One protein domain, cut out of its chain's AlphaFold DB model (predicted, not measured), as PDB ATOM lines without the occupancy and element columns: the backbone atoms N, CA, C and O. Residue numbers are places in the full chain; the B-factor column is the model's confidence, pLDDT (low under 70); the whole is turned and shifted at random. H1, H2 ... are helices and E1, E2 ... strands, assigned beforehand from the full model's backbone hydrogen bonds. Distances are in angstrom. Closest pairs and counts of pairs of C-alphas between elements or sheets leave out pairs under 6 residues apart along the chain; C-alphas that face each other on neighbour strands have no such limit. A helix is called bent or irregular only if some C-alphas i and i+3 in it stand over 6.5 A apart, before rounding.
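What this domain is: This is residues 298 to 472 of the 588 residues of an uncharacterized protein of Eutypa lata (strain UCR-EL1) (UniProt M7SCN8). Near the core of an elongated body, H3 and H8 stand nearly crosswise; H2 folds back alongside H3, the long H9 crosses H3 at a slant, and H7 folds back alongside H8. A small sheet of three short strands lies toward one end with H5 beyond it, and H1 lies toward the other end. There are 175 printed residues, with eleven named helices and three named strands in the order H1 H2 H3 H4 E1 H5 H6 H7 H8 E2 E3 H9 H10 H11; the sheet, in the order E1 E3 E2, is antiparallel, and the class is mostly helix. The whole is compact, with a radius of gyration of the C-alphas of 16.4 A and spans of 52 by 32 by 31 A.

How they stand to each other: Begin at H1, residues 299 to 305, which touches H2, residues 316 to 330, about perpendicular at 74 degrees, the closest C-alphas being those of Tyr 305 and Ala 319, 4.8 A apart. H3, residues 336 to 350, forms a helical hairpin with H2 at a shallow tilt of 11 degrees; C-alphas 318 and 346 are closest, 5.7 A. In the sheet, find N 358 of E1, residues 357 to 359, within hydrogen-bond range of O 428 of E3, residues 427 to 430, at 2.9 A. N 420 of E2, residues 419 to 422, is within range of O 429 at 2.8 A, and E2 and E3 form a hairpin. H5, residues 361 to 366, is not on the sheet; H4, residues 353 to 356, H6, residues 371 to 380, and H9, residues 431 to 448, only graze it. H8, residues 394 to 408, is the hub, touching five helices, among them H3, about perpendicular at 74 degrees, C-alphas 345 and 395 closest at 7.1 A. With the sheet H8 makes two layers, a helix on one face. H7, residues 384 to 392, forms a hairpin with H8, C-alphas 386 and 400 closest at 3.7 A. H9 touches H3 at a steep tilt of 46 degrees, C-alphas 347 and 437 closest at 4.9 A. H10, residues 458 to 461, touches H8, and H11, residues 466 to 472, touches residues 338 to 342 of H3. H7 is irregular, C-alphas 388 and 391 being 7.7 A apart, with 2 of 5 O i to N i+4 pairs and 4 of 6 O i to N i+3 pairs within range; H4 and H10 are too short for an i+4 pair, and the other helices have every such pair within range.

Where its parts are: Find C-alpha 299 at (35.724, -52.043, -65.130), where H1 begins. H9 runs 25.6 A from C-alpha 431 at (29.362, -27.102, -42.674); H8 spans 21.1 A, H2 21.0 A and H3 20.8 A. H11 ends at C-alpha 472, (48.090, -42.254, -53.312).

The domain as a whole: The C-alphas of Thr 331 and Asn 366 are the two farthest apart, 53.4 A. The printed part has no cut and no long link. Look for pLDDT under 70 at residues 354 to 355, 359 to 367, 369 and 413 to 418; the mean of the printed part is 86.0.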
ATOM      1  N   ILE A 298      39.273 -53.868 -63.416       94.25
ATOM      2  CA  ILE A 298      38.942 -52.475 -63.069       94.25
ATOM      3  C   ILE A 298      37.508 -52.105 -63.447       94.25
ATOM      4  O   ILE A 298      36.804 -51.506 -62.637       94.25
ATOM      5  N   ALA A 299      37.035 -52.473 -64.641       94.62
ATOM      6  CA  ALA A 299      35.724 -52.043 -65.130       94.62
ATOM      7  C   ALA A 299      34.543 -52.467 -64.227       94.62
ATOM      8  O   ALA A 299      33.675 -51.625 -63.989       94.62
ATOM      9  N   PRO A 300      34.504 -53.689 -63.644       95.44
ATOM     10  CA  PRO A 300      33.433 -54.062 -62.716       95.44
ATOM     11  C   PRO A 300      33.401 -53.199 -61.451       95.44
ATOM     12  O   PRO A 300      32.333 -52.897 -60.919       95.44
ATOM     13  N   LEU A 301      34.574 -52.780 -60.969       95.75
ATOM     14  CA  LEU A 301      34.687 -51.900 -59.810       95.75
ATOM     15  C   LEU A 301      34.241 -50.481 -60.166       95.75
ATOM     16  O   LEU A 301      33.482 -49.879 -59.414       95.75
ATOM     17  N   VAL A 302      34.630 -49.974 -61.338       96.38
ATOM     18  CA  VAL A 302      34.158 -48.674 -61.834       96.38
ATOM     19  C   VAL A 302      32.631 -48.652 -61.942       96.38
ATOM     20  O   VAL A 302      32.014 -47.728 -61.421       96.38
ATOM     21  N   ALA A 303      32.007 -49.696 -62.506       94.75
ATOM     22  CA  ALA A 303      30.544 -49.810 -62.572       94.75
ATOM     23  C   ALA A 303      29.896 -49.721 -61.181       94.75
ATOM     24  O   ALA A 303      28.898 -49.026 -61.002       94.75
ATOM     25  N   ARG A 304      30.487 -50.384 -60.179       93.50
ATOM     26  CA  ARG A 304      30.021 -50.333 -58.786       93.50
ATOM     27  C   ARG A 304      30.129 -48.926 -58.183       93.50
ATOM     28  O   ARG A 304      29.236 -48.523 -57.441       93.50
ATOM     29  N   TYR A 305      31.206 -48.197 -58.469       94.31
ATOM     30  CA  TYR A 305      31.500 -46.886 -57.872       94.31
ATOM     31  C   TYR A 305      30.968 -45.685 -58.668       94.31
ATOM     32  O   TYR A 305      31.147 -44.543 -58.247       94.31
ATOM     33  N   LEU A 306      30.266 -45.915 -59.779       92.50
ATOM     34  CA  LEU A 306      29.459 -44.893 -60.459       92.50
ATOM     35  C   LEU A 306      28.087 -44.665 -59.799       92.50
ATOM     36  O   LEU A 306      27.338 -43.803 -60.244       92.50
ATOM     37  N   ASN A 307      27.751 -45.410 -58.741       84.19
ATOM     38  CA  ASN A 307      26.507 -45.227 -57.995       84.19
ATOM     39  C   ASN A 307      26.454 -43.829 -57.317       84.19
ATOM     40  O   ASN A 307      27.342 -43.534 -56.505       84.19
ATOM     41  N   PRO A 308      25.400 -43.016 -57.560       80.62
ATOM     42  CA  PRO A 308      25.217 -41.694 -56.949       80.62
ATOM     43  C   PRO A 308      25.218 -41.662 -55.413       80.62
ATOM     44  O   PRO A 308      25.568 -40.649 -54.819       80.62
ATOM     45  N   GLU A 309      24.889 -42.763 -54.731       77.56
ATOM     46  CA  GLU A 309      24.911 -42.823 -53.257       77.56
ATOM     47  C   GLU A 309      26.321 -42.705 -52.653       77.56
ATOM     48  O   GLU A 309      26.469 -42.377 -51.466       77.56
ATOM     49  N   ILE A 310      27.338 -43.016 -53.461       79.94
ATOM     50  CA  ILE A 310      28.755 -43.106 -53.088       79.94
ATOM     51  C   ILE A 310      29.593 -42.087 -53.880       79.94
ATOM     52  O   ILE A 310      30.589 -41.572 -53.379       79.94
ATOM     53  N   ASN A 311      29.182 -41.776 -55.107       84.44
ATOM     54  CA  ASN A 311      29.814 -40.829 -56.014       84.44
ATOM     55  C   ASN A 311      28.739 -39.866 -56.519       84.44
ATOM     56  O   ASN A 311      28.147 -40.111 -57.565       84.44
ATOM     57  N   LEU A 312      28.474 -38.799 -55.754       74.38
ATOM     58  CA  LEU A 312      27.315 -37.910 -55.941       74.38
ATOM     59  C   LEU A 312      27.097 -37.452 -57.389       74.38
ATOM     60  O   LEU A 312      25.963 -37.392 -57.836       74.38
ATOM     61  N   ARG A 313      28.183 -37.173 -58.119       77.12
ATOM     62  CA  ARG A 313      28.153 -36.666 -59.501       77.12
ATOM     63  C   ARG A 313      28.361 -37.745 -60.564       77.12
ATOM     64  O   ARG A 313      28.640 -37.416 -61.714       77.12
ATOM     65  N   ALA A 314      28.362 -39.018 -60.168       83.38
ATOM     66  CA  ALA A 314      28.717 -40.157 -61.014       83.38
ATOM     67  C   ALA A 314      30.012 -39.923 -61.829       83.38
ATOM     68  O   ALA A 314      30.122 -40.316 -62.989       83.38
ATOM     69  N   SER A 315      31.014 -39.265 -61.230       90.44
ATOM     70  CA  SER A 315      32.267 -38.930 -61.914       90.44
ATOM     71  C   SER A 315      33.053 -40.195 -62.246       90.44
ATOM     72  O   SER A 315      33.395 -40.978 -61.353       90.44
ATOM     73  N   ILE A 316      33.387 -40.377 -63.526       94.25
ATOM     74  CA  ILE A 316      34.184 -41.520 -63.984       94.25
ATOM     75  C   ILE A 316      35.568 -41.546 -63.325       94.25
ATOM     76  O   ILE A 316      36.017 -42.606 -62.905       94.25
ATOM     77  N   HIS A 317      36.221 -40.395 -63.155       94.81
ATOM     78  CA  HIS A 317      37.554 -40.298 -62.554       94.81
ATOM     79  C   HIS A 317      37.546 -40.695 -61.083       94.81
ATOM     80  O   HIS A 317      38.413 -41.445 -60.634       94.81
ATOM     81  N   VAL A 318      36.529 -40.244 -60.341       95.06
ATOM     82  CA  VAL A 318      36.330 -40.628 -58.938       95.06
ATOM     83  C   VAL A 318      36.079 -42.133 -58.838       95.06
ATOM     84  O   VAL A 318      36.718 -42.805 -58.029       95.06
ATOM     85  N   ALA A 319      35.229 -42.692 -59.706       96.19
ATOM     86  CA  ALA A 319      34.970 -44.130 -59.740       96.19
ATOM     87  C   ALA A 319      36.239 -44.945 -60.051       96.19
ATOM     88  O   ALA A 319      36.490 -45.958 -59.400       96.19
ATOM     89  N   VAL A 320      37.073 -44.484 -60.992       96.56
ATOM     90  CA  VAL A 320      38.378 -45.087 -61.322       96.56
ATOM     91  C   VAL A 320      39.334 -45.024 -60.136       96.56
ATOM     92  O   VAL A 320      39.951 -46.032 -59.795       96.56
ATOM     93  N   MET A 321      39.407 -43.884 -59.449       96.62
ATOM     94  CA  MET A 321      40.264 -43.701 -58.275       96.62
ATOM     95  C   MET A 321      39.917 -44.697 -57.165       96.62
ATOM     96  O   MET A 321      40.795 -45.396 -56.649       96.62
ATOM     97  N   ILE A 322      38.626 -44.818 -56.843       96.94
ATOM     98  CA  ILE A 322      38.143 -45.758 -55.827       96.94
ATOM     99  C   ILE A 322      38.349 -47.206 -56.296       96.94
ATOM    100  O   ILE A 322      38.780 -48.041 -55.506       96.94
ATOM    101  N   ALA A 323      38.107 -47.514 -57.575       96.69
ATOM    102  CA  ALA A 323      38.325 -48.846 -58.139       96.69
ATOM    103  C   ALA A 323      39.794 -49.292 -58.039       96.69
ATOM    104  O   ALA A 323      40.074 -50.423 -57.632       96.69
ATOM    105  N   HIS A 324      40.741 -48.404 -58.353       96.00
ATOM    106  CA  HIS A 324      42.167 -48.680 -58.186       96.00
ATOM    107  C   HIS A 324      42.537 -48.905 -56.723       96.00
ATOM    108  O   HIS A 324      43.238 -49.875 -56.424       96.00
ATOM    109  N   ALA A 325      42.042 -48.058 -55.817       96.69
ATOM    110  CA  ALA A 325      42.270 -48.232 -54.388       96.69
ATOM    111  C   ALA A 325      41.690 -49.555 -53.878       96.69
ATOM    112  O   ALA A 325      42.383 -50.294 -53.183       96.69
ATOM    113  N   HIS A 326      40.472 -49.913 -54.292       96.81
ATOM    114  CA  HIS A 326      39.829 -51.175 -53.928       96.81
ATOM    115  C   HIS A 326      40.649 -52.381 -54.378       96.81
ATOM    116  O   HIS A 326      40.917 -53.285 -53.583       96.81
ATOM    117  N   ARG A 327      41.082 -52.388 -55.641       95.94
ATOM    118  CA  ARG A 327      41.897 -53.471 -56.190       95.94
ATOM    119  C   ARG A 327      43.207 -53.623 -55.418       95.94
ATOM    120  O   ARG A 327      43.533 -54.728 -54.999       95.94
ATOM    121  N   LEU A 328      43.930 -52.522 -55.208       95.81
ATOM    122  CA  LEU A 328      45.232 -52.537 -54.537       95.81
ATOM    123  C   LEU A 328      45.129 -52.872 -53.046       95.81
ATOM    124  O   LEU A 328      46.017 -53.532 -52.515       95.81
ATOM    125  N   PHE A 329      44.050 -52.454 -52.383       95.94
ATOM    126  CA  PHE A 329      43.777 -52.812 -50.994       95.94
ATOM    127  C   PHE A 329      43.528 -54.318 -50.847       95.94
ATOM    128  O   PHE A 329      44.107 -54.955 -49.973       95.94
ATOM    129  N   ARG A 330      42.753 -54.925 -51.760       93.88
ATOM    130  CA  ARG A 330      42.516 -56.382 -51.770       93.88
ATOM    131  C   ARG A 330      43.770 -57.216 -52.009       93.88
ATOM    132  O   ARG A 330      43.809 -58.365 -51.587       93.88
ATOM    133  N   THR A 331      44.758 -56.664 -52.704       93.81
ATOM    134  CA  THR A 331      46.047 -57.322 -52.946       93.81
ATOM    135  C   THR A 331      47.119 -56.900 -51.939       93.81
ATOM    136  O   THR A 331      48.295 -57.107 -52.212       93.81
ATOM    137  N   GLU A 332      46.742 -56.250 -50.829       92.50
ATOM    138  CA  GLU A 332      47.648 -55.783 -49.763       92.50
ATOM    139  C   GLU A 332      48.762 -54.830 -50.247       92.50
ATOM    140  O   GLU A 332      49.772 -54.612 -49.582       92.50
ATOM    141  N   MET A 333      48.572 -54.211 -51.416       94.25
ATOM    142  CA  MET A 333      49.502 -53.239 -52.005       94.25
ATOM    143  C   MET A 333      49.191 -51.795 -51.591       94.25
ATOM    144  O   MET A 333      49.935 -50.879 -51.947       94.25
ATOM    145  N   LEU A 334      48.075 -51.584 -50.894       95.88
ATOM    146  CA  LEU A 334      47.646 -50.302 -50.351       95.88
ATOM    147  C   LEU A 334      47.304 -50.494 -48.875       95.88
ATOM    148  O   LEU A 334      46.568 -51.415 -48.530       95.88
ATOM    149  N   SER A 335      47.830 -49.633 -48.008       96.75
ATOM    150  CA  SER A 335      47.511 -49.672 -46.582       96.75
ATOM    151  C   SER A 335      46.092 -49.166 -46.308       96.75
ATOM    152  O   SER A 335      45.495 -48.459 -47.124       96.75
ATOM    153  N   VAL A 336      45.571 -49.464 -45.114       96.06
ATOM    154  CA  VAL A 336      44.286 -48.919 -44.640       96.06
ATOM    155  C   VAL A 336      44.305 -47.387 -44.641       96.06
ATOM    156  O   VAL A 336      43.358 -46.769 -45.123       96.06
ATOM    157  N   LYS A 337      45.390 -46.763 -44.163       96.00
ATOM    158  CA  LYS A 337      45.508 -45.296 -44.096       96.00
ATOM    159  C   LYS A 337      45.489 -44.659 -45.486       96.00
ATOM    160  O   LYS A 337      44.768 -43.690 -45.713       96.00
ATOM    161  N   ALA A 338      46.219 -45.241 -46.438       96.94
ATOM    162  CA  ALA A 338      46.221 -44.777 -47.822       96.94
ATOM    163  C   ALA A 338      44.855 -44.983 -48.500       96.94
ATOM    164  O   ALA A 338      44.390 -44.102 -49.220       96.94
ATOM    165  N   ALA A 339      44.173 -46.102 -48.228       96.94
ATOM    166  CA  ALA A 339      42.814 -46.333 -48.707       96.94
ATOM    167  C   ALA A 339      41.823 -45.294 -48.149       96.94
ATOM    168  O   ALA A 339      41.060 -44.725 -48.927       96.94
ATOM    169  N   ARG A 340      41.888 -44.973 -46.846       96.19
ATOM    170  CA  ARG A 340      41.077 -43.908 -46.225       96.19
ATOM    171  C   ARG A 340      41.329 -42.550 -46.879       96.19
ATOM    172  O   ARG A 340      40.385 -41.828 -47.172       96.19
ATOM    173  N   ILE A 341      42.579 -42.201 -47.184       97.00
ATOM    174  CA  ILE A 341      42.877 -40.956 -47.911       97.00
ATOM    175  C   ILE A 341      42.157 -40.902 -49.263       97.00
ATOM    176  O   ILE A 341      41.541 -39.887 -49.582       97.00
ATOM    177  N   ILE A 342      42.157 -42.001 -50.022       97.44
ATOM    178  CA  ILE A 342      41.428 -42.065 -51.294       97.44
ATOM    179  C   ILE A 342      39.913 -41.909 -51.085       97.44
ATOM    180  O   ILE A 342      39.270 -41.217 -51.877       97.44
ATOM    181  N   THR A 343      39.330 -42.485 -50.024       95.81
ATOM    182  CA  THR A 343      37.895 -42.301 -49.740       95.81
ATOM    183  C   THR A 343      37.554 -40.855 -49.395       95.81
ATOM    184  O   THR A 343      36.567 -40.326 -49.906       95.81
ATOM    185  N   ARG A 344      38.406 -40.171 -48.621       95.62
ATOM    186  CA  ARG A 344      38.227 -38.743 -48.309       95.62
ATOM    187  C   ARG A 344      38.378 -37.879 -49.551       95.62
ATOM    188  O   ARG A 344      37.551 -37.004 -49.776       95.62
ATOM    189  N   PHE A 345      39.381 -38.134 -50.390       96.19
ATOM    190  CA  PHE A 345      39.534 -37.424 -51.661       96.19
ATOM    191  C   PHE A 345      38.326 -37.609 -52.573       96.19
ATOM    192  O   PHE A 345      37.826 -36.628 -53.115       96.19
ATOM    193  N   ALA A 346      37.810 -38.833 -52.693       95.06
ATOM    194  CA  ALA A 346      36.601 -39.099 -53.466       95.06
ATOM    195  C   ALA A 346      35.403 -38.301 -52.938       95.06
ATOM    196  O   ALA A 346      34.684 -37.688 -53.725       95.06
ATOM    197  N   ALA A 347      35.217 -38.263 -51.616       93.50
ATOM    198  CA  ALA A 347      34.143 -37.507 -50.985       93.50
ATOM    199  C   ALA A 347      34.301 -35.988 -51.179       93.50
ATOM    200  O   ALA A 347      33.344 -35.315 -51.552       93.50
ATOM    201  N   ILE A 348      35.509 -35.448 -50.991       93.00
ATOM    202  CA  ILE A 348      35.821 -34.024 -51.186       93.00
ATOM    203  C   ILE A 348      35.564 -33.602 -52.639       93.00
ATOM    204  O   ILE A 348      34.888 -32.602 -52.880       93.00
ATOM    205  N   ILE A 349      36.057 -34.375 -53.612       91.50
ATOM    206  CA  ILE A 349      35.849 -34.100 -55.041       91.50
ATOM    207  C   ILE A 349      34.361 -34.228 -55.396       91.50
ATOM    208  O   ILE A 349      33.822 -33.370 -56.095       91.50
ATOM    209  N   GLY A 350      33.683 -35.261 -54.884       85.25
ATOM    210  CA  GLY A 350      32.253 -35.494 -55.097       85.25
ATOM    211  C   GLY A 350      31.370 -34.359 -54.573       85.25
ATOM    212  O   GLY A 350      30.395 -33.996 -55.226       85.25
ATOM    213  N   CYS A 351      31.754 -33.746 -53.450       81.12
ATOM    214  CA  CYS A 351      31.097 -32.559 -52.904       81.12
ATOM    215  C   CYS A 351      31.509 -31.244 -53.586       81.12
ATOM    216  O   CYS A 351      30.929 -30.216 -53.265       81.12
ATOM    217  N   HIS A 352      32.440 -31.263 -54.549       77.25
ATOM    218  CA  HIS A 352      33.009 -30.101 -55.242       77.25
ATOM    219  C   HIS A 352      33.874 -29.201 -54.349       77.25
ATOM    220  O   HIS A 352      33.372 -28.441 -53.519       77.25
ATOM    221  N   LEU A 353      35.188 -29.227 -54.595       73.69
ATOM    222  CA  LEU A 353      36.213 -28.521 -53.819       73.69
ATOM    223  C   LEU A 353      35.911 -27.030 -53.545       73.69
ATOM    224  O   LEU A 353      36.026 -26.624 -52.387       73.69
ATOM    225  N   PRO A 354      35.457 -26.219 -54.528       68.25
ATOM    226  CA  PRO A 354      35.157 -24.800 -54.315       68.25
ATOM    227  C   PRO A 354      33.975 -24.541 -53.377       68.25
ATOM    228  O   PRO A 354      33.823 -23.435 -52.871       68.25
ATOM    229  N   THR A 355      33.119 -25.539 -53.133       63.72
ATOM    230  CA  THR A 355      32.007 -25.395 -52.179       63.72
ATOM    231  C   THR A 355      32.442 -25.640 -50.739       63.72
ATOM    232  O   THR A 355      31.752 -25.208 -49.814       63.72
ATOM    233  N   LEU A 356      33.580 -26.315 -50.539       71.19
ATOM    234  CA  LEU A 356      34.129 -26.594 -49.218       71.19
ATOM    235  C   LEU A 356      34.782 -25.343 -48.632       71.19
ATOM    236  O   LEU A 356      34.584 -25.068 -47.451       71.19
ATOM    237  N   VAL A 357      35.522 -24.593 -49.453       74.38
ATOM    238  CA  VAL A 357      36.306 -23.420 -49.044       74.38
ATOM    239  C   VAL A 357      35.888 -22.203 -49.861       74.38
ATOM    240  O   VAL A 357      36.088 -22.168 -51.071       74.38
ATOM    241  N   THR A 358      35.367 -21.174 -49.197       71.69
ATOM    242  CA  THR A 358      35.005 -19.902 -49.833       71.69
ATOM    243  C   THR A 358      35.834 -18.766 -49.228       71.69
ATOM    244  O   THR A 358      35.667 -18.465 -48.040       71.69
ATOM    245  N   PRO A 359      36.737 -18.133 -50.000       68.31
ATOM    246  CA  PRO A 359      37.431 -16.924 -49.569       68.31
ATOM    247  C   PRO A 359      36.454 -15.753 -49.405       68.31
ATOM    248  O   PRO A 359      35.547 -15.574 -50.216       68.31
ATOM    249  N   ASP A 360      36.655 -14.930 -48.378       68.38
ATOM    250  CA  ASP A 360      35.936 -13.668 -48.194       68.38
ATOM    251  C   ASP A 360      36.718 -12.537 -48.877       68.38
ATOM    252  O   ASP A 360      37.485 -11.813 -48.245       68.38
ATOM    253  N   PHE A 361      36.581 -12.435 -50.203       63.91
ATOM    254  CA  PHE A 361      37.384 -11.515 -51.019       63.91
ATOM    255  C   PHE A 361      37.254 -10.048 -50.589       63.91
ATOM    256  O   PHE A 361      38.257  -9.340 -50.555       63.91
ATOM    257  N   VAL A 362      36.060  -9.614 -50.171       57.97
ATOM    258  CA  VAL A 362      35.825  -8.249 -49.666       57.97
ATOM    259  C   VAL A 362      36.678  -7.981 -48.430       57.97
ATOM    260  O   VAL A 362      37.284  -6.920 -48.287       57.97
ATOM    261  N   ARG A 363      36.742  -8.950 -47.515       62.66
ATOM    262  CA  ARG A 363      37.551  -8.829 -46.307       62.66
ATOM    263  C   ARG A 363      39.047  -8.910 -46.605       62.66
ATOM    264  O   ARG A 363      39.796  -8.090 -46.086       62.66
ATOM    265  N   ILE A 364      39.462  -9.835 -47.471       61.16
ATOM    266  CA  ILE A 364      40.862 -10.004 -47.891       61.16
ATOM    267  C   ILE A 364      41.409  -8.703 -48.493       61.16
ATOM    268  O   ILE A 364      42.508  -8.279 -48.135       61.16
ATOM    269  N   GLU A 365      40.628  -8.042 -49.351       61.50
ATOM    270  CA  GLU A 365      40.985  -6.746 -49.938       61.50
ATOM    271  C   GLU A 365      41.097  -5.643 -48.883       61.50
ATOM    272  O   GLU A 365      42.086  -4.909 -48.858       61.50
ATOM    273  N   ASN A 366      40.119  -5.553 -47.978       67.00
ATOM    274  CA  ASN A 366      40.110  -4.548 -46.916       67.00
ATOM    275  C   ASN A 366      41.268  -4.725 -45.920       67.00
ATOM    276  O   ASN A 366      41.819  -3.738 -45.435       67.00
ATOM    277  N   GLU A 367      41.650  -5.968 -45.620       69.50
ATOM    278  CA  GLU A 367      42.755  -6.299 -44.714       69.50
ATOM    279  C   GLU A 367      44.134  -6.271 -45.404       69.50
ATOM    280  O   GLU A 367      45.150  -6.426 -44.731       69.50
ATOM    281  N   GLN A 368      44.193  -6.057 -46.727       70.56
ATOM    282  CA  GLN A 368      45.422  -6.118 -47.537       70.56
ATOM    283  C   GLN A 368      46.224  -7.418 -47.336       70.56
ATOM    284  O   GLN A 368      47.452  -7.435 -47.465       70.56
ATOM    285  N   THR A 369      45.544  -8.520 -47.015       68.06
ATOM    286  CA  THR A 369      46.201  -9.806 -46.770       68.06
ATOM    287  C   THR A 369      46.693 -10.378 -48.094       68.06
ATOM    288  O   THR A 369      45.902 -10.625 -49.004       68.06
ATOM    289  N   SER A 370      48.004 -10.618 -48.213       74.44
ATOM    290  CA  SER A 370      48.553 -11.204 -49.435       74.44
ATOM    291  C   SER A 370      48.085 -12.657 -49.615       74.44
ATOM    292  O   SER A 370      47.886 -13.373 -48.633       74.44
ATOM    293  N   PHE A 371      47.937 -13.144 -50.851       71.25
ATOM    294  CA  PHE A 371      47.495 -14.521 -51.104       71.25
ATOM    295  C   PHE A 371      48.448 -15.561 -50.479       71.25
ATOM    296  O   PHE A 371      47.966 -16.499 -49.841       71.25
ATOM    297  N   PRO A 372      49.786 -15.398 -50.555       75.00
ATOM    298  CA  PRO A 372      50.710 -16.261 -49.818       75.00
ATOM    299  C   PRO A 372      50.481 -16.260 -48.299       75.00
ATOM    300  O   PRO A 372      50.560 -17.318 -47.670       75.00
ATOM    301  N   ASP A 373      50.175 -15.101 -47.707       79.88
ATOM    302  CA  ASP A 373      49.891 -15.001 -46.273       79.88
ATOM    303  C   ASP A 373      48.559 -15.664 -45.916       79.88
ATOM    304  O   ASP A 373      48.490 -16.393 -44.926       79.88
ATOM    305  N   LEU A 374      47.531 -15.496 -46.753       79.62
ATOM    306  CA  LEU A 374      46.249 -16.179 -46.609       79.62
ATOM    307  C   LEU A 374      46.436 -17.699 -46.613       79.62
ATOM    308  O   LEU A 374      45.985 -18.375 -45.693       79.62
ATOM    309  N   ILE A 375      47.159 -18.250 -47.592       79.06
ATOM    310  CA  ILE A 375      47.427 -19.696 -47.659       79.06
ATOM    311  C   ILE A 375      48.197 -20.177 -46.425       79.06
ATOM    312  O   ILE A 375      47.888 -21.237 -45.877       79.06
ATOM    313  N   LYS A 376      49.156 -19.389 -45.925       83.75
ATOM    314  CA  LYS A 376      49.874 -19.706 -44.685       83.75
ATOM    315  C   LYS A 376      48.941 -19.738 -43.468       83.75
ATOM    316  O   LYS A 376      49.093 -20.626 -42.630       83.75
ATOM    317  N   GLN A 377      47.989 -18.810 -43.372       87.00
ATOM    318  CA  GLN A 377      46.972 -18.801 -42.315       87.00
ATOM    319  C   GLN A 377      46.048 -20.021 -42.421       87.00
ATOM    320  O   GLN A 377      45.899 -20.753 -41.448       87.00
ATOM    321  N   VAL A 378      45.517 -20.310 -43.615       86.00
ATOM    322  CA  VAL A 378      44.652 -21.478 -43.871       86.00
ATOM    323  C   VAL A 378      45.377 -22.790 -43.540       86.00
ATOM    324  O   VAL A 378      44.801 -23.694 -42.936       86.00
ATOM    325  N   ARG A 379      46.673 -22.891 -43.858       87.12
ATOM    326  CA  ARG A 379      47.518 -24.024 -43.454       87.12
ATOM    327  C   ARG A 379      47.698 -24.108 -41.936       87.12
ATOM    328  O   ARG A 379      47.779 -25.208 -41.388       87.12
ATOM    329  N   GLY A 380      47.795 -22.967 -41.253       87.69
ATOM    330  CA  GLY A 380      47.818 -22.892 -39.791       87.69
ATOM    331  C   GLY A 380      46.614 -23.604 -39.174       87.69
ATOM    332  O   GLY A 380      46.806 -24.430 -38.277       87.69
ATOM    333  N   ASP A 381      45.444 -23.384 -39.774       89.69
ATOM    334  CA  ASP A 381      44.136 -23.930 -39.389       89.69
ATOM    335  C   ASP A 381      43.806 -25.289 -40.039       89.69
ATOM    336  O   ASP A 381      42.652 -25.696 -40.111       89.69
ATOM    337  N   SER A 382      44.817 -26.009 -40.530       91.88
ATOM    338  CA  SER A 382      44.687 -27.382 -41.042       91.88
ATOM    339  C   SER A 382      45.338 -28.394 -40.089       91.88
ATOM    340  O   SER A 382      46.284 -28.046 -39.367       91.88
ATOM    341  N   SER A 383      44.910 -29.662 -40.137       93.56
ATOM    342  CA  SER A 383      45.499 -30.774 -39.372       93.56
ATOM    343  C   SER A 383      46.001 -31.927 -40.259       93.56
ATOM    344  O   SER A 383      45.923 -31.878 -41.490       93.56
ATOM    345  N   GLY A 384      46.608 -32.932 -39.614       93.44
ATOM    346  CA  GLY A 384      46.992 -34.203 -40.227       93.44
ATOM    347  C   GLY A 384      47.967 -34.109 -41.401       93.44
ATOM    348  O   GLY A 384      48.758 -33.169 -41.531       93.44
ATOM    349  N   VAL A 385      47.911 -35.119 -42.273       93.94
ATOM    350  CA  VAL A 385      48.737 -35.170 -43.488       93.94
ATOM    351  C   VAL A 385      48.376 -34.048 -44.471       93.94
ATOM    352  O   VAL A 385      49.246 -33.565 -45.195       93.94
ATOM    353  N   GLY A 386      47.125 -33.567 -44.454       92.38
ATOM    354  CA  GLY A 386      46.686 -32.450 -45.291       92.38
ATOM    355  C   GLY A 386      47.435 -31.151 -44.980       92.38
ATOM    356  O   GLY A 386      47.886 -30.469 -45.895       92.38
ATOM    357  N   LYS A 387      47.698 -30.856 -43.698       92.75
ATOM    358  CA  LYS A 387      48.554 -29.727 -43.285       92.75
ATOM    359  C   LYS A 387      49.991 -29.844 -43.803       92.75
ATOM    360  O   LYS A 387      50.606 -28.840 -44.176       92.75
ATOM    361  N   LEU A 388      50.547 -31.058 -43.775       91.44
ATOM    362  CA  LEU A 388      51.917 -31.332 -44.217       91.44
ATOM    363  C   LEU A 388      52.059 -31.161 -45.732       91.44
ATOM    364  O   LEU A 388      53.072 -30.642 -46.196       91.44
ATOM    365  N   LEU A 389      51.030 -31.561 -46.482       90.12
ATOM    366  CA  LEU A 389      51.009 -31.557 -47.943       90.12
ATOM    367  C   LEU A 389      50.200 -30.396 -48.543       90.12
ATOM    368  O   LEU A 389      49.992 -30.383 -49.751       90.12
ATOM    369  N   ALA A 390      49.789 -29.407 -47.747       87.56
ATOM    370  CA  ALA A 390      49.021 -28.242 -48.199       87.56
ATOM    371  C   ALA A 390      49.679 -27.524 -49.393       87.56
ATOM    372  O   ALA A 390      49.005 -27.164 -50.357       87.56
ATOM    373  N   ASP A 391      51.010 -27.400 -49.372       82.50
ATOM    374  CA  ASP A 391      51.788 -26.764 -50.444       82.50
ATOM    375  C   ASP A 391      51.778 -27.582 -51.756       82.50
ATOM    376  O   ASP A 391      52.208 -27.089 -52.799       82.50
ATOM    377  N   HIS A 392      51.305 -28.834 -51.722       84.88
ATOM    378  CA  HIS A 392      51.186 -29.698 -52.893       84.88
ATOM    379  C   HIS A 392      49.833 -29.610 -53.591       84.88
ATOM    380  O   HIS A 392      49.694 -30.219 -54.644       84.88
ATOM    381  N   GLY A 393      48.825 -28.901 -53.077       87.94
ATOM    382  CA  GLY A 393      47.582 -28.792 -53.838       87.94
ATOM    383  C   GLY A 393      46.337 -28.421 -53.070       87.94
ATOM    384  O   GLY A 393      46.247 -28.610 -51.858       87.94
ATOM    385  N   SER A 394      45.331 -27.978 -53.823       88.06
ATOM    386  CA  SER A 394      44.004 -27.656 -53.291       88.06
ATOM    387  C   SER A 394      43.347 -28.866 -52.627       88.06
ATOM    388  O   SER A 394      42.701 -28.720 -51.591       88.06
ATOM    389  N   LEU A 395      43.554 -30.070 -53.172       92.56
ATOM    390  CA  LEU A 395      42.974 -31.298 -52.627       92.56
ATOM    391  C   LEU A 395      43.570 -31.667 -51.256       92.56
ATOM    392  O   LEU A 395      42.833 -32.005 -50.330       92.56
ATOM    393  N   TRP A 396      44.895 -31.553 -51.099       93.62
ATOM    394  CA  TRP A 396      45.577 -31.791 -49.819       93.62
ATOM    395  C   TRP A 396      45.210 -30.744 -48.767       93.62
ATOM    396  O   TRP A 396      44.982 -31.093 -47.608       93.62
ATOM    397  N   LEU A 397      45.099 -29.476 -49.173       91.19
ATOM    398  CA  LEU A 397      44.645 -28.403 -48.293       91.19
ATOM    399  C   LEU A 397      43.211 -28.644 -47.805       91.19
ATOM    400  O   LEU A 397      42.955 -28.591 -46.605       91.19
ATOM    401  N   ALA A 398      42.286 -28.973 -48.711       91.88
ATOM    402  CA  ALA A 398      40.899 -29.262 -48.352       91.88
ATOM    403  C   ALA A 398      40.774 -30.465 -47.411       91.88
ATOM    404  O   ALA A 398      39.973 -30.426 -46.477       91.88
ATOM    405  N   LEU A 399      41.596 -31.500 -47.607       94.69
ATOM    406  CA  LEU A 399      41.695 -32.611 -46.666       94.69
ATOM    407  C   LEU A 399      42.117 -32.123 -45.274       94.69
ATOM    408  O   LEU A 399      41.462 -32.472 -44.299       94.69
ATOM    409  N   GLY A 400      43.171 -31.308 -45.173       94.25
ATOM    410  CA  GLY A 400      43.665 -30.813 -43.885       94.25
ATOM    411  C   GLY A 400      42.649 -29.945 -43.138       94.25
ATOM    412  O   GLY A 400      42.543 -30.037 -41.915       94.25
ATOM    413  N   LEU A 401      41.870 -29.145 -43.868       92.38
ATOM    414  CA  LEU A 401      40.773 -28.346 -43.314       92.38
ATOM    415  C   LEU A 401      39.610 -29.220 -42.843       92.38
ATOM    416  O   LEU A 401      39.086 -29.023 -41.748       92.38
ATOM    417  N   TRP A 402      39.218 -30.210 -43.648       93.38
ATOM    418  CA  TRP A 402      38.176 -31.157 -43.267       93.38
ATOM    419  C   TRP A 402      38.574 -31.955 -42.015       93.38
ATOM    420  O   TRP A 402      37.772 -32.057 -41.090       93.38
ATOM    421  N   GLN A 403      39.818 -32.442 -41.946       93.56
ATOM    422  CA  GLN A 403      40.362 -33.154 -40.782       93.56
ATOM    423  C   GLN A 403      40.347 -32.288 -39.525       93.56
ATOM    424  O   GLN A 403      39.882 -32.747 -38.485       93.56
ATOM    425  N   GLN A 404      40.778 -31.026 -39.623       92.94
ATOM    426  CA  GLN A 404      40.763 -30.102 -38.487       92.94
ATOM    427  C   GLN A 404      39.354 -29.961 -37.907       92.94
ATOM    428  O   GLN A 404      39.183 -29.995 -36.692       92.94
ATOM    429  N   VAL A 405      38.346 -29.828 -38.773       90.75
ATOM    430  CA  VAL A 405      36.948 -29.672 -38.360       90.75
ATOM    431  C   VAL A 405      36.368 -30.961 -37.758       90.75
ATOM    432  O   VAL A 405      35.553 -30.885 -36.834       90.75
ATOM    433  N   GLN A 406      36.766 -32.140 -38.255       90.00
ATOM    434  CA  GLN A 406      36.394 -33.420 -37.634       90.00
ATOM    435  C   GLN A 406      37.012 -33.550 -36.237       90.00
ATOM    436  O   GLN A 406      36.302 -33.853 -35.278       90.00
ATOM    437  N   ASP A 407      38.312 -33.272 -36.120       89.88
ATOM    438  CA  ASP A 407      39.079 -33.437 -34.884       89.88
ATOM    439  C   ASP A 407      38.664 -32.425 -33.801       89.88
ATOM    440  O   ASP A 407      38.617 -32.770 -32.620       89.88
ATOM    441  N   SER A 408      38.325 -31.185 -34.178       87.56
ATOM    442  CA  SER A 408      37.881 -30.151 -33.230       87.56
ATOM    443  C   SER A 408      36.441 -30.343 -32.743       87.56
ATOM    444  O   SER A 408      36.028 -29.717 -31.765       87.56
ATOM    445  N   GLY A 409      35.656 -31.196 -33.411       81.75
ATOM    446  CA  GLY A 409      34.244 -31.407 -33.097       81.75
ATOM    447  C   GLY A 409      33.340 -30.221 -33.453       81.75
ATOM    448  O   GLY A 409      32.178 -30.195 -33.041       81.75
ATOM    449  N   GLU A 410      33.821 -29.255 -34.240       81.06
ATOM    450  CA  GLU A 410      33.075 -28.040 -34.614       81.06
ATOM    451  C   GLU A 410      31.791 -28.315 -35.411       81.06
ATOM    452  O   GLU A 410      30.858 -27.508 -35.393       81.06
ATOM    453  N   LEU A 411      31.691 -29.479 -36.059       75.00
ATOM    454  CA  LEU A 411      30.447 -29.943 -36.687       75.00
ATOM    455  C   LEU A 411      29.343 -30.255 -35.680       75.00
ATOM    456  O   LEU A 411      28.168 -30.092 -35.994       75.00
ATOM    457  N   ASN A 412      29.721 -30.704 -34.483       72.19
ATOM    458  CA  ASN A 412      28.790 -31.097 -33.428       72.19
ATOM    459  C   ASN A 412      28.404 -29.917 -32.528       72.19
ATOM    460  O   ASN A 412      27.494 -30.037 -31.703       72.19
ATOM    461  N   MET A 413      29.075 -28.769 -32.674       66.19
ATOM    462  CA  MET A 413      28.705 -27.561 -31.953       66.19
ATOM    463  C   MET A 413      27.327 -27.099 -32.424       66.19
ATOM    464  O   MET A 413      27.146 -26.684 -33.571       66.19
ATOM    465  N   LYS A 414      26.351 -27.161 -31.508       55.56
ATOM    466  CA  LYS A 414      25.011 -26.595 -31.689       55.56
ATOM    467  C   LYS A 414      25.152 -25.086 -31.858       55.56
ATOM    468  O   LYS A 414      25.234 -24.342 -30.888       55.56
ATOM    469  N   GLY A 415      25.238 -24.659 -33.106       55.41
ATOM    470  CA  GLY A 415      25.373 -23.274 -33.511       55.41
ATOM    471  C   GLY A 415      24.585 -23.082 -34.802       55.41
ATOM    472  O   GLY A 415      24.640 -23.973 -35.653       55.41
ATOM    473  N   PRO A 416      23.861 -21.974 -34.976       52.06
ATOM    474  CA  PRO A 416      22.959 -21.846 -36.115       52.06
ATOM    475  C   PRO A 416      23.691 -21.473 -37.426       52.06
ATOM    476  O   PRO A 416      23.107 -21.528 -38.506       52.06
ATOM    477  N   ARG A 417      25.007 -21.202 -37.366       63.62
ATOM    478  CA  ARG A 417      25.853 -20.896 -38.530       63.62
ATOM    479  C   ARG A 417      26.029 -22.110 -39.433       63.62
ATOM    480  O   ARG A 417      26.567 -23.130 -38.995       63.62
ATOM    481  N   SER A 418      25.704 -21.934 -40.714       69.88
ATOM    482  CA  SER A 418      25.948 -22.892 -41.803       69.88
ATOM    483  C   SER A 418      27.419 -22.982 -42.234       69.88
ATOM    484  O   SER A 418      27.768 -23.828 -43.059       69.88
ATOM    485  N   TYR A 419      28.294 -22.146 -41.667       76.88
ATOM    486  CA  TYR A 419      29.716 -22.099 -41.987       76.88
ATOM    487  C   TYR A 419      30.611 -22.003 -40.743       76.88
ATOM    488  O   TYR A 419      30.172 -21.606 -39.661       76.88
ATOM    489  N   ILE A 420      31.877 -22.382 -40.915       83.31
ATOM    490  CA  ILE A 420      32.977 -22.223 -39.955       83.31
ATOM    491  C   ILE A 420      33.930 -21.173 -40.519       83.31
ATOM    492  O   ILE A 420      34.256 -21.214 -41.700       83.31
ATOM    493  N   THR A 421      34.362 -20.212 -39.711       83.94
ATOM    494  CA  THR A 421      35.335 -19.201 -40.147       83.94
ATOM    495  C   THR A 421      36.735 -19.590 -39.709       83.94
ATOM    496  O   THR A 421      36.941 -19.821 -38.520       83.94
ATOM    497  N   ILE A 422      37.683 -19.577 -40.639       84.75
ATOM    498  CA  ILE A 422      39.107 -19.847 -40.402       84.75
ATOM    499  C   ILE A 422      39.955 -18.693 -40.957       84.75
ATOM    500  O   ILE A 422      39.414 -17.743 -41.530       84.75
ATOM    501  N   ALA A 423      41.275 -18.775 -40.797       83.69
ATOM    502  CA  ALA A 423      42.264 -17.822 -41.286       83.69
ATOM    503  C   ALA A 423      41.901 -16.386 -40.890       83.69
ATOM    504  O   ALA A 423      41.717 -15.515 -41.733       83.69
ATOM    505  N   GLN A 424      41.683 -16.169 -39.587       81.38
ATOM    506  CA  GLN A 424      41.252 -14.873 -39.041       81.38
ATOM    507  C   GLN A 424      39.949 -14.342 -39.673       81.38
ATOM    508  O   GLN A 424      39.743 -13.139 -39.783       81.38
ATOM    509  N   HIS A 425      39.041 -15.256 -40.040       79.12
ATOM    510  CA  HIS A 425      37.769 -15.013 -40.732       79.12
ATOM    511  C   HIS A 425      37.874 -14.600 -42.209       79.12
ATOM    512  O   HIS A 425      36.856 -14.232 -42.796       79.12
ATOM    513  N   ASN A 426      39.050 -14.714 -42.825       76.94
ATOM    514  CA  ASN A 426      39.224 -14.477 -44.260       76.94
ATOM    515  C   ASN A 426      38.717 -15.632 -45.129       76.94
ATOM    516  O   ASN A 426      38.578 -15.486 -46.342       76.94
ATOM    517  N   VAL A 427      38.426 -16.786 -44.526       78.56
ATOM    518  CA  VAL A 427      37.918 -17.961 -45.236       78.56
ATOM    519  C   VAL A 427      36.756 -18.579 -44.472       78.56
ATOM    520  O   VAL A 427      36.764 -18.669 -43.240       78.56
ATOM    521  N   ARG A 428      35.747 -19.027 -45.219       82.56
ATOM    522  CA  ARG A 428      34.566 -19.716 -44.701       82.56
ATOM    523  C   ARG A 428      34.543 -21.150 -45.213       82.56
ATOM    524  O   ARG A 428      34.735 -21.391 -46.402       82.56
ATOM    525  N   LEU A 429      34.279 -22.089 -44.314       83.25
ATOM    526  CA  LEU A 429      34.068 -23.494 -44.626       83.25
ATOM    527  C   LEU A 429      32.588 -23.841 -44.525       83.25
ATOM    528  O   LEU A 429      31.963 -23.568 -43.501       83.25
ATOM    529  N   ASN A 430      32.024 -24.473 -45.549       80.69
ATOM    530  CA  ASN A 430      30.611 -24.848 -45.562       80.69
ATOM    531  C   ASN A 430      30.365 -26.107 -44.706       80.69
ATOM    532  O   ASN A 430      30.789 -27.207 -45.069       80.69
ATOM    533  N   LYS A 431      29.637 -25.976 -43.586       81.75
ATOM    534  CA  LYS A 431      29.362 -27.102 -42.674       81.75
ATOM    535  C   LYS A 431      28.540 -28.207 -43.328       81.75
ATOM    536  O   LYS A 431      28.762 -29.378 -43.027       81.75
ATOM    537  N   VAL A 432      27.607 -27.854 -44.216       79.19
ATOM    538  CA  VAL A 432      26.786 -28.834 -44.942       79.19
ATOM    539  C   VAL A 432      27.683 -29.674 -45.841       79.19
ATOM    540  O   VAL A 432      27.638 -30.899 -45.768       79.19
ATOM    541  N   CYS A 433      28.563 -29.027 -46.611       81.38
ATOM    542  CA  CYS A 433      29.540 -29.717 -47.452       81.38
ATOM    543  C   CYS A 433      30.439 -30.644 -46.621       81.38
ATOM    544  O   CYS A 433      30.581 -31.818 -46.952       81.38
ATOM    545  N   ILE A 434      31.010 -30.156 -45.517       87.94
ATOM    546  CA  ILE A 434      31.883 -30.956 -44.642       87.94
ATOM    547  C   ILE A 434      31.136 -32.166 -44.055       87.94
ATOM    548  O   ILE A 434      31.690 -33.268 -44.005       87.94
ATOM    549  N   SER A 435      29.885 -31.980 -43.624       86.06
ATOM    550  CA  SER A 435      29.042 -33.067 -43.115       86.06
ATOM    551  C   SER A 435      28.775 -34.123 -44.190       86.06
ATOM    552  O   SER A 435      28.894 -35.318 -43.919       86.06
ATOM    553  N   GLU A 436      28.480 -33.706 -45.423       85.75
ATOM    554  CA  GLU A 436      28.307 -34.628 -46.549       85.75
ATOM    555  C   GLU A 436      29.607 -35.366 -46.892       85.75
ATOM    556  O   GLU A 436      29.576 -36.586 -47.066       85.75
ATOM    557  N   VAL A 437      30.764 -34.687 -46.875       90.94
ATOM    558  CA  VAL A 437      32.074 -35.342 -47.051       90.94
ATOM    559  C   VAL A 437      32.269 -36.450 -46.012       90.94
ATOM    560  O   VAL A 437      32.688 -37.552 -46.369       90.94
ATOM    561  N   ALA A 438      31.920 -36.211 -44.743       91.31
ATOM    562  CA  ALA A 438      32.025 -37.225 -43.692       91.31
ATOM    563  C   ALA A 438      31.088 -38.421 -43.935       91.31
ATOM    564  O   ALA A 438      31.515 -39.575 -43.858       91.31
ATOM    565  N   LYS A 439      29.823 -38.165 -44.296       90.06
ATOM    566  CA  LYS A 439      28.848 -39.223 -44.610       90.06
ATOM    567  C   LYS A 439      29.303 -40.089 -45.785       90.06
ATOM    568  O   LYS A 439      29.220 -41.314 -45.704       90.06
ATOM    569  N   ILE A 440      29.780 -39.469 -46.863       91.25
ATOM    570  CA  ILE A 440      30.232 -40.174 -48.069       91.25
ATOM    571  C   ILE A 440      31.515 -40.955 -47.785       91.25
ATOM    572  O   ILE A 440      31.599 -42.121 -48.164       91.25
ATOM    573  N   SER A 441      32.470 -40.364 -47.061       93.38
ATOM    574  CA  SER A 441      33.709 -41.049 -46.660       93.38
ATOM    575  C   SER A 441      33.406 -42.318 -45.861       93.38
ATOM    576  O   SER A 441      33.937 -43.378 -46.175       93.38
ATOM    577  N   ASN A 442      32.465 -42.257 -44.913       92.00
ATOM    578  CA  ASN A 442      32.042 -43.433 -44.149       92.00
ATOM    579  C   ASN A 442      31.382 -44.502 -45.036       92.00
ATOM    580  O   ASN A 442      31.660 -45.692 -44.889       92.00
ATOM    581  N   ARG A 443      30.528 -44.109 -45.994       92.62
ATOM    582  CA  ARG A 443      29.939 -45.053 -46.967       92.62
ATOM    583  C   ARG A 443      31.000 -45.727 -47.832       92.62
ATOM    584  O   ARG A 443      30.898 -46.921 -48.108       92.62
ATOM    585  N   LEU A 444      32.013 -44.974 -48.247       94.12
ATOM    586  CA  LEU A 444      33.140 -45.485 -49.019       94.12
ATOM    587  C   LEU A 444      33.990 -46.464 -48.206       94.12
ATOM    588  O   LEU A 444      34.297 -47.542 -48.714       94.12
ATOM    589  N   ASP A 445      34.303 -46.138 -46.952       94.69
ATOM    590  CA  ASP A 445      35.039 -47.020 -46.040       94.69
ATOM    591  C   ASP A 445      34.309 -48.352 -45.849       94.69
ATOM    592  O   ASP A 445      34.907 -49.416 -46.020       94.69
ATOM    593  N   MET A 446      32.993 -48.303 -45.603       93.12
ATOM    594  CA  MET A 446      32.152 -49.501 -45.524       93.12
ATOM    595  C   MET A 446      32.163 -50.290 -46.839       93.12
ATOM    596  O   MET A 446      32.294 -51.509 -46.835       93.12
ATOM    597  N   SER A 447      32.074 -49.612 -47.986       92.00
ATOM    598  CA  SER A 447      32.088 -50.258 -49.305       92.00
ATOM    599  C   SER A 447      33.421 -50.963 -49.606       92.00
ATOM    600  O   SER A 447      33.439 -52.006 -50.273       92.00
ATOM    601  N   LEU A 448      34.530 -50.418 -49.103       92.81
ATOM    602  CA  LEU A 448      35.872 -50.999 -49.185       92.81
ATOM    603  C   LEU A 448      36.162 -52.033 -48.084       92.81
ATOM    604  O   LEU A 448      37.187 -52.709 -48.165       92.81
ATOM    605  N   ASN A 449      35.263 -52.198 -47.107       93.69
ATOM    606  CA  ASN A 449      35.467 -52.986 -45.890       93.69
ATOM    607  C   ASN A 449      36.722 -52.554 -45.112       93.69
ATOM    608  O   ASN A 449      37.514 -53.397 -44.683       93.69
ATOM    609  N   LEU A 450      36.935 -51.245 -44.964       93.44
ATOM    610  CA  LEU A 450      38.018 -50.747 -44.121       93.44
ATOM    611  C   LEU A 450      37.680 -51.011 -42.642       93.44
ATOM    612  O   LEU A 450      36.516 -50.872 -42.262       93.44
ATOM    613  N   PRO A 451      38.661 -51.386 -41.801       90.31
ATOM    614  CA  PRO A 451      38.436 -51.529 -40.366       90.31
ATOM    615  C   PRO A 451      37.935 -50.208 -39.774       90.31
ATOM    616  O   PRO A 451      38.415 -49.144 -40.172       90.31
ATOM    617  N   ASN A 452      37.017 -50.262 -38.811       83.44
ATOM    618  CA  ASN A 452      36.664 -49.085 -38.018       83.44
ATOM    619  C   ASN A 452      37.736 -48.869 -36.946       83.44
ATOM    620  O   ASN A 452      38.010 -49.781 -36.170       83.44
ATOM    621  N   ASP A 453      38.302 -47.665 -36.885       79.06
ATOM    622  CA  ASP A 453      39.150 -47.223 -35.770       79.06
ATOM    623  C   ASP A 453      38.419 -46.130 -34.997       79.06
ATOM    624  O   ASP A 453      38.686 -44.944 -35.166       79.06
ATOM    625  N   ASP A 454      37.456 -46.505 -34.163       76.12
ATOM    626  CA  ASP A 454      36.642 -45.523 -33.429       76.12
ATOM    627  C   ASP A 454      37.444 -44.766 -32.350       76.12
ATOM    628  O   ASP A 454      36.999 -43.731 -31.862       76.12
ATOM    629  N   ASN A 455      38.644 -45.256 -32.010       75.44
ATOM    630  CA  ASN A 455      39.510 -44.688 -30.972       75.44
ATOM    631  C   ASN A 455      40.526 -43.655 -31.488       75.44
ATOM    632  O   ASN A 455      41.097 -42.931 -30.677       75.44
ATOM    633  N   GLU A 456      40.787 -43.602 -32.797       81.94
ATOM    634  CA  GLU A 456      41.731 -42.642 -33.383       81.94
ATOM    635  C   GLU A 456      40.999 -41.367 -33.816       81.94
ATOM    636  O   GLU A 456      39.855 -41.419 -34.286       81.94
ATOM    637  N   VAL A 457      41.668 -40.218 -33.710       89.19
ATOM    638  CA  VAL A 457      41.194 -38.982 -34.356       89.19
ATOM    639  C   VAL A 457      41.408 -39.063 -35.870       89.19
ATOM    640  O   VAL A 457      42.200 -39.865 -36.371       89.19
ATOM    641  N   GLU A 458      40.688 -38.258 -36.644       87.94
ATOM    642  CA  GLU A 458      40.663 -38.384 -38.101       87.94
ATOM    643  C   GLU A 458      42.036 -38.101 -38.735       87.94
ATOM    644  O   GLU A 458      42.438 -38.768 -39.696       87.94
ATOM    645  N   SER A 459      42.805 -37.170 -38.167       86.81
ATOM    646  CA  SER A 459      44.183 -36.899 -38.600       86.81
ATOM    647  C   SER A 459      45.156 -38.068 -38.379       86.81
ATOM    648  O   SER A 459      46.095 -38.233 -39.160       86.81
ATOM    649  N   GLU A 460      44.936 -38.921 -37.375       89.12
ATOM    650  CA  GLU A 460      45.782 -40.093 -37.097       89.12
ATOM    651  C   GLU A 460      45.478 -41.261 -38.047       89.12
ATOM    652  O   GLU A 460      46.406 -41.901 -38.573       89.12
ATOM    653  N   LYS A 461      44.190 -41.454 -38.372       88.25
ATOM    654  CA  LYS A 461      43.693 -42.465 -39.330       88.25
ATOM    655  C   LYS A 461      44.262 -42.311 -40.733       88.25
ATOM    656  O   LYS A 461      44.209 -43.242 -41.536       88.25
ATOM    657  N   THR A 462      44.755 -41.119 -41.036       89.38
ATOM    658  CA  THR A 462      45.121 -40.654 -42.373       89.38
ATOM    659  C   THR A 462      46.574 -40.192 -42.457       89.38
ATOM    660  O   THR A 462      47.014 -39.738 -43.511       89.38
ATOM    661  N   MET A 463      47.346 -40.323 -41.375       94.12
ATOM    662  CA  MET A 463      48.768 -39.996 -41.378       94.12
ATOM    663  C   MET A 463      49.546 -41.013 -42.220       94.12
ATOM    664  O   MET A 463      49.603 -42.193 -41.869       94.12
ATOM    665  N   LEU A 464      50.137 -40.555 -43.324       93.31
ATOM    666  CA  LEU A 464      50.827 -41.398 -44.301       93.31
ATOM    667  C   LEU A 464      52.351 -41.308 -44.173       93.31
ATOM    668  O   LEU A 464      52.905 -40.245 -43.897       93.31
ATOM    669  N   SER A 465      53.031 -42.410 -44.473       94.19
ATOM    670  CA  SER A 465      54.456 -42.440 -44.813       94.19
ATOM    671  C   SER A 465      54.708 -41.965 -46.250       94.19
ATOM    672  O   SER A 465      53.815 -41.997 -47.096       94.19
ATOM    673  N   ASP A 466      55.955 -41.612 -46.577       90.56
ATOM    674  CA  ASP A 466      56.338 -41.154 -47.925       90.56
ATOM    675  C   ASP A 466      55.973 -42.154 -49.036       90.56
ATOM    676  O   ASP A 466      55.523 -41.762 -50.112       90.56
ATOM    677  N   LYS A 467      56.110 -43.461 -48.767       91.12
ATOM    678  CA  LYS A 467      55.739 -44.523 -49.721       91.12
ATOM    679  C   LYS A 467      54.230 -44.586 -49.952       91.12
ATOM    680  O   LYS A 467      53.783 -44.836 -51.069       91.12
ATOM    681  N   GLU A 468      53.440 -44.375 -48.905       94.00
ATOM    682  CA  GLU A 468      51.981 -44.330 -49.014       94.00
ATOM    683  C   GLU A 468      51.527 -43.067 -49.750       94.00
ATOM    684  O   GLU A 468      50.641 -43.152 -50.598       94.00
ATOM    685  N   ILE A 469      52.175 -41.923 -49.499       92.50
ATOM    686  CA  ILE A 469      51.947 -40.676 -50.243       92.50
ATOM    687  C   ILE A 469      52.232 -40.897 -51.729       92.50
ATOM    688  O   ILE A 469      51.408 -40.536 -52.571       92.50
ATOM    689  N   GLU A 470      53.364 -41.515 -52.073       90.50
ATOM    690  CA  GLU A 470      53.688 -41.853 -53.461       90.50
ATOM    691  C   GLU A 470      52.585 -42.717 -54.085       90.50
ATOM    692  O   GLU A 470      52.115 -42.418 -55.183       90.50
ATOM    693  N   LYS A 471      52.097 -43.730 -53.357       92.75
ATOM    694  CA  LYS A 471      51.060 -44.635 -53.859       92.75
ATOM    695  C   LYS A 471      49.709 -43.954 -54.078       92.75
ATOM    696  O   LYS A 471      49.054 -44.212 -55.085       92.75
ATOM    697  N   VAL A 472      49.303 -43.074 -53.164       95.44
ATOM    698  CA  VAL A 472      48.090 -42.254 -53.312       95.44
ATOM    699  C   VAL A 472      48.190 -41.366 -54.553       95.44
ATOM    700  O   VAL A 472      47.246 -41.297 -55.338       95.44
TER     701      VAL A 472